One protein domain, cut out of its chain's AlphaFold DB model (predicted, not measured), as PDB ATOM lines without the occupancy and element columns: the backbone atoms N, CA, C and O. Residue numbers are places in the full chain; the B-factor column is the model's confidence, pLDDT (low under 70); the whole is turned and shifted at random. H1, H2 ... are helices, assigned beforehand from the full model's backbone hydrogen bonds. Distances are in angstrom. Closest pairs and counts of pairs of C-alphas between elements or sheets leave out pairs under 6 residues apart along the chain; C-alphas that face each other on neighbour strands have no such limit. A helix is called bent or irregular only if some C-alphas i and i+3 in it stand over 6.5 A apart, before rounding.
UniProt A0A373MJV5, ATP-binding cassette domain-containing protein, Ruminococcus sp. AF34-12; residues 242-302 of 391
ATOM      1  N   PRO A 242      12.549  25.532 124.784       68.56
ATOM      2  CA  PRO A 242      13.814  25.149 124.170       68.56
ATOM      3  C   PRO A 242      14.949  26.069 124.651       68.56
ATOM      4  O   PRO A 242      14.732  27.242 124.967       68.56
ATOM      5  N   VAL A 243      16.173  25.536 124.726       63.75
ATOM      6  CA  VAL A 243      17.378  26.326 125.031       63.75
ATOM      7  C   VAL A 243      17.787  27.080 123.769       63.75
ATOM      8  O   VAL A 243      18.024  26.469 122.731       63.75
ATOM      9  N   LEU A 244      17.844  28.407 123.859       62.34
ATOM     10  CA  LEU A 244      17.826  29.303 122.705       62.34
ATOM     11  C   LEU A 244      18.943  30.357 122.753       62.34
ATOM     12  O   LEU A 244      19.221  30.932 123.808       62.34
ATOM     13  N   ASN A 245      19.537  30.652 121.593       66.56
ATOM     14  CA  ASN A 245      20.486  31.750 121.394       66.56
ATOM     15  C   ASN A 245      19.737  33.095 121.243       66.56
ATOM     16  O   ASN A 245      18.518  33.136 121.082       66.56
ATOM     17  N   ASP A 246      20.442  34.233 121.265       62.28
ATOM     18  CA  ASP A 246      19.807  35.570 121.238       62.28
ATOM     19  C   ASP A 246      18.916  35.840 120.009       62.28
ATOM     20  O   ASP A 246      18.000  36.659 120.080       62.28
ATOM     21  N   ARG A 247      19.146  35.143 118.886       59.34
ATOM     22  CA  ARG A 247      18.272  35.197 117.699       59.34
ATOM     23  C   ARG A 247      16.967  34.429 117.895       59.34
ATOM     24  O   ARG A 247      15.909  34.959 117.567       59.34
ATOM     25  N   ASP A 248      17.027  33.257 118.513       64.50
ATOM     26  CA  ASP A 248      15.861  32.412 118.745       64.50
ATOM     27  C   ASP A 248      14.874  33.058 119.753       64.50
ATOM     28  O   ASP A 248      13.657  32.865 119.664       64.50
ATOM     29  N   LYS A 249      15.366  33.912 120.672       68.06
ATOM     30  CA  LYS A 249      14.520  34.703 121.597       68.06
ATOM     31  C   LYS A 249      13.495  35.571 120.857       68.06
ATOM     32  O   LYS A 249      12.353  35.669 121.300       68.06
ATOM     33  N   ARG A 250      13.866  36.145 119.702       68.25
ATOM     34  CA  ARG A 250      12.954  36.955 118.872       68.25
ATOM     35  C   ARG A 250      11.826  36.128 118.268       68.25
ATOM     36  O   ARG A 250      10.714  36.631 118.152       68.25
ATOM     37  N   ILE A 251      12.081  34.877 117.889       68.44
ATOM     38  CA  ILE A 251      11.033  34.013 117.337       68.44
ATOM     39  C   ILE A 251      10.083  33.557 118.452       68.44
ATOM     40  O   ILE A 251       8.878  33.543 118.223       68.44
ATOM     41  N   ILE A 252      10.571  33.299 119.676       70.12
ATOM     42  CA  ILE A 252       9.692  33.073 120.840       70.12
ATOM     43  C   ILE A 252       8.856  34.312 121.181       70.12
ATOM     44  O   ILE A 252       7.680  34.170 121.514       70.12
ATOM     45  N   GLU A 253       9.417  35.519 121.110       73.00
ATOM     46  CA  GLU A 253       8.650  36.754 121.320       73.00
ATOM     47  C   GLU A 253       7.548  36.910 120.266       73.00
ATOM     48  O   GLU A 253       6.398  37.168 120.617       73.00
ATOM     49  N   ILE A 254       7.866  36.680 118.988       74.25
ATOM     50  CA  ILE A 254       6.881  36.708 117.897       74.25
ATOM     51  C   ILE A 254       5.821  35.620 118.098       74.25
ATOM     52  O   ILE A 254       4.637  35.897 117.933       74.25
ATOM     53  N   TYR A 255       6.223  34.409 118.489       74.44
ATOM     54  CA  TYR A 255       5.316  33.312 118.824       74.44
ATOM     55  C   TYR A 255       4.386  33.698 119.984       74.44
ATOM     56  O   TYR A 255       3.181  33.517 119.887       74.44
ATOM     57  N   SER A 256       4.918  34.311 121.043       69.88
ATOM     58  CA  SER A 256       4.140  34.723 122.221       69.88
ATOM     59  C   SER A 256       3.177  35.878 121.922       69.88
ATOM     60  O   SER A 256       2.155  36.006 122.585       69.88
ATOM     61  N   GLN A 257       3.501  36.733 120.945       74.62
ATOM     62  CA  GLN A 257       2.667  37.872 120.547       74.62
ATOM     63  C   GLN A 257       1.625  37.521 119.482       74.62
ATOM     64  O   GLN A 257       0.548  38.109 119.468       74.62
ATOM     65  N   LYS A 258       1.964  36.628 118.546       77.25
ATOM     66  CA  LYS A 258       1.144  36.326 117.360       77.25
ATOM     67  C   LYS A 258       0.547  34.915 117.351       77.25
ATOM     68  O   LYS A 258      -0.264  34.616 116.480       77.25
ATOM     69  N   GLY A 259       0.932  34.065 118.300       74.19
ATOM     70  CA  GLY A 259       0.394  32.722 118.493       74.19
ATOM     71  C   GLY A 259       0.994  31.645 117.582       74.19
ATOM     72  O   GLY A 259       1.684  31.918 116.594       74.19
ATOM     73  N   SER A 260       0.688  30.382 117.900       73.81
ATOM     74  CA  SER A 260       1.161  29.205 117.151       73.81
ATOM     75  C   SER A 260       0.654  29.168 115.708       73.81
ATOM     76  O   SER A 260       1.375  28.768 114.789       73.81
ATOM     77  N   ARG A 261      -0.579  29.636 115.482       73.62
ATOM     78  CA  ARG A 261      -1.188  29.691 114.148       73.62
ATOM     79  C   ARG A 261      -0.369  30.546 113.181       73.62
ATOM     80  O   ARG A 261      -0.040  30.079 112.096       73.62
ATOM     81  N   TYR A 262       0.047  31.736 113.612       79.81
ATOM     82  CA  TYR A 262       0.902  32.614 112.815       79.81
ATOM     83  C   TYR A 262       2.242  31.952 112.468       79.81
ATOM     84  O   TYR A 262       2.682  32.003 111.324       79.81
ATOM     85  N   ILE A 263       2.886  31.281 113.429       79.50
ATOM     86  CA  ILE A 263       4.167  30.596 113.188       79.50
ATOM     87  C   ILE A 263       4.007  29.389 112.253       79.50
ATOM     88  O   ILE A 263       4.873  29.142 111.416       79.50
ATOM     89  N   THR A 264       2.881  28.682 112.330       78.44
ATOM     90  CA  THR A 264       2.558  27.573 111.421       78.44
ATOM     91  C   THR A 264       2.318  28.075 109.991       78.44
ATOM     92  O   THR A 264       2.819  27.487 109.034       78.44
ATOM     93  N   GLU A 265       1.620  29.202 109.834       82.50
ATOM     94  CA  GLU A 265       1.428  29.872 108.541       82.50
ATOM     95  C   GLU A 265       2.768  30.333 107.953       82.50
ATOM     96  O   GLU A 265       3.068  30.037 106.795       82.50
ATOM     97  N   VAL A 266       3.623  30.967 108.764       83.50
ATOM     98  CA  VAL A 266       4.991  31.344 108.378       83.50
ATOM     99  C   VAL A 266       5.779  30.118 107.909       83.50
ATOM    100  O   VAL A 266       6.402  30.172 106.847       83.50
ATOM    101  N   LYS A 267       5.718  28.994 108.639       84.50
ATOM    102  CA  LYS A 267       6.370  27.739 108.234       84.50
ATOM    103  C   LYS A 267       5.902  27.291 106.846       84.50
ATOM    104  O   LYS A 267       6.729  27.084 105.962       84.50
ATOM    105  N   SER A 268       4.586  27.240 106.632       86.25
ATOM    106  CA  SER A 268       3.978  26.788 105.371       86.25
ATOM    107  C   SER A 268       4.370  27.646 104.161       86.25
ATOM    108  O   SER A 268       4.412  27.165 103.033       86.25
ATOM    109  N   VAL A 269       4.664  28.928 104.389       87.25
ATOM    110  CA  VAL A 269       5.116  29.868 103.361       87.25
ATOM    111  C   VAL A 269       6.567  29.599 102.966       87.25
ATOM    112  O   VAL A 269       6.883  29.618 101.779       87.25
ATOM    113  N   PHE A 270       7.446  29.334 103.935       87.00
ATOM    114  CA  PHE A 270       8.868  29.080 103.671       87.00
ATOM    115  C   PHE A 270       9.170  27.638 103.232       87.00
ATOM    116  O   PHE A 270      10.220  27.413 102.633       87.00
ATOM    117  N   GLU A 271       8.254  26.690 103.456       87.62
ATOM    118  CA  GLU A 271       8.317  25.321 102.910       87.62
ATOM    119  C   GLU A 271       8.090  25.271 101.384       87.62
ATOM    120  O   GLU A 271       8.456  24.290 100.741       87.62
ATOM    121  N   LYS A 272       7.524  26.323 100.775       87.94
ATOM    122  CA  LYS A 272       7.283  26.369  99.326       87.94
ATOM    123  C   LYS A 272       8.582  26.550  98.531       87.94
ATOM    124  O   LYS A 272       9.353  27.497  98.749       87.94
ATOM    125  N   GLU A 273       8.804  25.661  97.561       75.81
ATOM    126  CA  GLU A 273      10.010  25.656  96.719       75.81
ATOM    127  C   GLU A 273      10.160  26.950  95.901       75.81
ATOM    128  O   GLU A 273      11.259  27.496  95.804       75.81
ATOM    129  N   ASP A 274       9.055  27.512  95.407       82.31
ATOM    130  CA  ASP A 274       8.999  28.704  94.552       82.31
ATOM    131  C   ASP A 274       9.155  30.044  95.302       82.31
ATOM    132  O   ASP A 274       9.259  31.105  94.679       82.31
ATOM    133  N   GLN A 275       9.236  30.023  96.639       82.75
ATOM    134  CA  GLN A 275       9.299  31.237  97.458       82.75
ATOM    135  C   GLN A 275      10.683  31.920  97.418       82.75
ATOM    136  O   GLN A 275      11.444  31.836  98.372       82.75
ATOM    137  N   ASN A 276      11.038  32.608  96.338       85.25
ATOM    138  CA  ASN A 276      12.369  33.233  96.187       85.25
ATOM    139  C   ASN A 276      12.469  34.666  96.744       85.25
ATOM    140  O   ASN A 276      13.538  35.275  96.738       85.25
ATOM    141  N   ILE A 277      11.357  35.217  97.235       87.06
ATOM    142  CA  ILE A 277      11.265  36.550  97.845       87.06
ATOM    143  C   ILE A 277      10.552  36.408  99.187       87.06
ATOM    144  O   ILE A 277       9.469  35.839  99.246       87.06
ATOM    145  N   CYS A 278      11.111  36.925 100.276       85.06
ATOM    146  CA  CYS A 278      10.454  36.907 101.582       85.06
ATOM    147  C   CYS A 278       9.185  37.786 101.560       85.06
ATOM    148  O   CYS A 278       9.298  38.987 101.307       85.06
ATOM    149  N   PRO A 279       7.989  37.260 101.888       83.44
ATOM    150  CA  PRO A 279       6.745  38.030 101.805       83.44
ATOM    151  C   PRO A 279       6.576  39.047 102.942       83.44
ATOM    152  O   PRO A 279       5.687  39.890 102.888       83.44
ATOM    153  N   TYR A 280       7.434  38.990 103.964       85.06
ATOM    154  CA  TYR A 280       7.376  39.880 105.125       85.06
ATOM    155  C   TYR A 280       8.322  41.083 105.012       85.06
ATOM    156  O   TYR A 280       8.077  42.113 105.632       85.06
ATOM    157  N   CYS A 281       9.416  40.967 104.248       86.88
ATOM    158  CA  CYS A 281      10.406  42.042 104.089       86.88
ATOM    159  C   CYS A 281      10.808  42.330 102.634       86.88
ATOM    160  O   CYS A 281      11.654  43.193 102.407       86.88
ATOM    161  N   PHE A 282      10.217  41.618 101.668       83.94
ATOM    162  CA  PHE A 282      10.404  41.766 100.219       83.94
ATOM    163  C   PHE A 282      11.847  41.604  99.720       83.94
ATOM    164  O   PHE A 282      12.174  42.002  98.603       83.94
ATOM    165  N   ARG A 283      12.727  41.002 100.528       90.06
ATOM    166  CA  ARG A 283      14.106  40.691 100.130       90.06
ATOM    167  C   ARG A 283      14.166  39.340  99.415       90.06
ATOM    168  O   ARG A 283      13.417  38.442  99.806       90.06
ATOM    169  N   PRO A 284      15.060  39.164  98.426       88.19
ATOM    170  CA  PRO A 284      15.403  37.838  97.923       88.19
ATOM    171  C   PRO A 284      15.808  36.925  99.083       88.19
ATOM    172  O   PRO A 284      16.497  37.381  99.995       88.19
ATOM    173  N   ILE A 285      15.364  35.671  99.052       88.25
ATOM    174  CA  ILE A 285      15.738  34.658 100.042       88.25
ATOM    175  C   ILE A 285      16.231  33.406  99.325       88.25
ATOM    176  O   ILE A 285      15.576  32.909  98.409       88.25
ATOM    177  N   ASN A 286      17.398  32.911  99.727       87.25
ATOM    178  CA  ASN A 286      17.991  31.712  99.140       87.25
ATOM    179  C   ASN A 286      17.633  30.438  99.937       87.25
ATOM    180  O   ASN A 286      17.066  30.495 101.029       87.25
ATOM    181  N   SER A 287      17.960  29.266  99.385       85.06
ATOM    182  CA  SER A 287      17.629  27.970  99.997       85.06
ATOM    183  C   SER A 287      18.299  27.733 101.357       85.06
ATOM    184  O   SER A 287      17.719  27.066 102.211       85.06
ATOM    185  N   GLU A 288      19.494  28.284 101.583       84.12
ATOM    186  CA  GLU A 288      20.218  28.163 102.856       84.12
ATOM    187  C   GLU A 288      19.537  28.998 103.951       84.12
ATOM    188  O   GLU A 288      19.254  28.499 105.038       84.12
ATOM    189  N   GLU A 289      19.153  30.235 103.633       82.25
ATOM    190  CA  GLU A 289      18.392  31.115 104.522       82.25
ATOM    191  C   GLU A 289      17.010  30.536 104.860       82.25
ATOM    192  O   GLU A 289      16.596  30.581 106.021       82.25
ATOM    193  N   LYS A 290      16.313  29.930 103.883       85.62
ATOM    194  CA  LYS A 290      15.061  29.190 104.132       85.62
ATOM    195  C   LYS A 290      15.271  28.045 105.120       85.62
ATOM    196  O   LYS A 290      14.492  27.901 106.061       85.62
ATOM    197  N   SER A 291      16.318  27.244 104.915       84.00
ATOM    198  CA  SER A 291      16.628  26.102 105.776       84.00
ATOM    199  C   SER A 291      16.910  26.542 107.215       84.00
ATOM    200  O   SER A 291      16.395  25.927 108.149       84.00
ATOM    201  N   ILE A 292      17.624  27.657 107.407       82.31
ATOM    202  CA  ILE A 292      17.874  28.235 108.734       82.31
ATOM    203  C   ILE A 292      16.557  28.639 109.410       82.31
ATOM    204  O   ILE A 292      16.312  28.208 110.537       82.31
ATOM    205  N   ILE A 293      15.684  29.391 108.725       80.94
ATOM    206  CA  ILE A 293      14.384  29.825 109.272       80.94
ATOM    207  C   ILE A 293      13.524  28.620 109.669       80.94
ATOM    208  O   ILE A 293      12.983  28.586 110.773       80.94
ATOM    209  N   LEU A 294      13.419  27.619 108.792       84.44
ATOM    210  CA  LEU A 294      12.650  26.406 109.066       84.44
ATOM    211  C   LEU A 294      13.235  25.626 110.248       84.44
ATOM    212  O   LEU A 294      12.479  25.187 111.111       84.44
ATOM    213  N   SER A 295      14.564  25.528 110.344       80.69
ATOM    214  CA  SER A 295      15.230  24.855 111.463       80.69
ATOM    215  C   SER A 295      15.021  25.573 112.803       80.69
ATOM    216  O   SER A 295      14.850  24.913 113.825       80.69
ATOM    217  N   GLU A 296      14.989  26.911 112.829       76.81
ATOM    218  CA  GLU A 296      14.704  27.670 114.056       76.81
ATOM    219  C   GLU A 296      13.226  27.567 114.456       76.81
ATOM    220  O   GLU A 296      12.920  27.381 115.634       76.81
ATOM    221  N   ILE A 297      12.303  27.572 113.486       78.69
ATOM    222  CA  ILE A 297      10.883  27.289 113.742       78.69
ATOM    223  C   ILE A 297      10.706  25.875 114.315       78.69
ATOM    224  O   ILE A 297       9.930  25.689 115.250       78.69
ATOM    225  N   GLU A 298      11.433  24.876 113.809       77.94
ATOM    226  CA  GLU A 298      11.355  23.495 114.306       77.94
ATOM    227  C   GLU A 298      11.957  23.306 115.698       77.94
ATOM    228  O   GLU A 298      11.424  22.520 116.479       77.94
ATOM    229  N   LYS A 299      12.996  24.066 116.061       75.00
ATOM    230  CA  LYS A 299      13.498  24.111 117.445       75.00
ATOM    231  C   LYS A 299      12.467  24.689 118.415       75.00
ATOM    232  O   LYS A 299      12.423  24.282 119.572       75.00
ATOM    233  N   ILE A 300      11.651  25.634 117.948       73.19
ATOM    234  CA  ILE A 300      10.618  26.318 118.741       73.19
ATOM    235  C   ILE A 300       9.289  25.561 118.746       73.19
ATOM    236  O   ILE A 300       8.490  25.745 119.654       73.19
ATOM    237  N   LEU A 301       9.042  24.687 117.779       73.56
ATOM    238  CA  LEU A 301       7.914  23.759 117.765       73.56
ATOM    239  C   LEU A 301       8.450  22.338 117.930       73.56
ATOM    240  O   LEU A 301       8.423  21.536 116.987       73.56
ATOM    241  N   SER A 302       8.951  22.044 119.135       75.88
ATOM    242  CA  SER A 302       9.382  20.697 119.511       75.88
ATOM    243  C   SER A 302       8.257  19.683 119.272       75.88
ATOM    244  O   SER A 302       7.075  20.034 119.208       75.88
TER     245      SER A 302
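This is residues 242 to 302 of the 391 residues of the protein "ATP-binding cassette domain-containing protein" of Ruminococcus sp. AF34-12 (UniProt A0A373MJV5). A sharply bent helix, H1, and a second helix, H2, make a small three-armed fold: H1b and H2 lie side by side as a helical hairpin, H1a crosses one end of it, and the loop of residues 271 to 286 joins the two at the other end. The printed part has 61 residues with two named helices, H1 then H2, and no named strand; its class is all helix. It is compact, with a radius of gyration of the C-alphas of 11.5 A, and rounded, spanning 30 by 21 by 19 A.

By its hydrogen bonds H1, residues 246 to 270, was assigned as one helix, but it is bent: C-alphas 257 and 260 are 9.4 A apart. Its arms are H1a, residues 246 to 257, and H1b, residues 260 to 270. They are close but not clearly touching, at a steep tilt of 58 degrees, opposite ways; their closest C-alphas, of Tyr 255 and Ile 263, are 6.4 A apart. H1a touches H2, residues 287 to 300, with residues 248 to 252 alone, and H2 touches it with residues 296 to 300 alone. Their closest C-alphas, of Asp 248 and Glu 296, are 6.8 A apart; the tilt is steep, 64 degrees, the same way. H1b and H2 touch and form a helical hairpin at a shallow tilt of 19 degrees, opposite ways; their closest C-alphas, of Phe 270 and Lys 290, are 6.2 A apart. Every O i to N i+4 pair is within hydrogen-bond range in H1b and H2, and 6 of 8 are in H1a.

H1a begins at C-alpha 246, (19.807, 35.570, 121.238), and is 17.3 A long. H1b begins at C-alpha 260, (1.161, 29.205, 117.151), and is 15.5 A long. H2 is 20.1 A long and ends at C-alpha 300, (10.618, 26.318, 118.741).

The C-alphas of Val 243 and Asp 274, the two farthest apart, are 31.7 A apart. The printed part has no cut, and the link from H1 to H2, 16 residues, is long. The mean pLDDT of the printed part is 78.4; residues 242 to 251 and residue 256 are under 70.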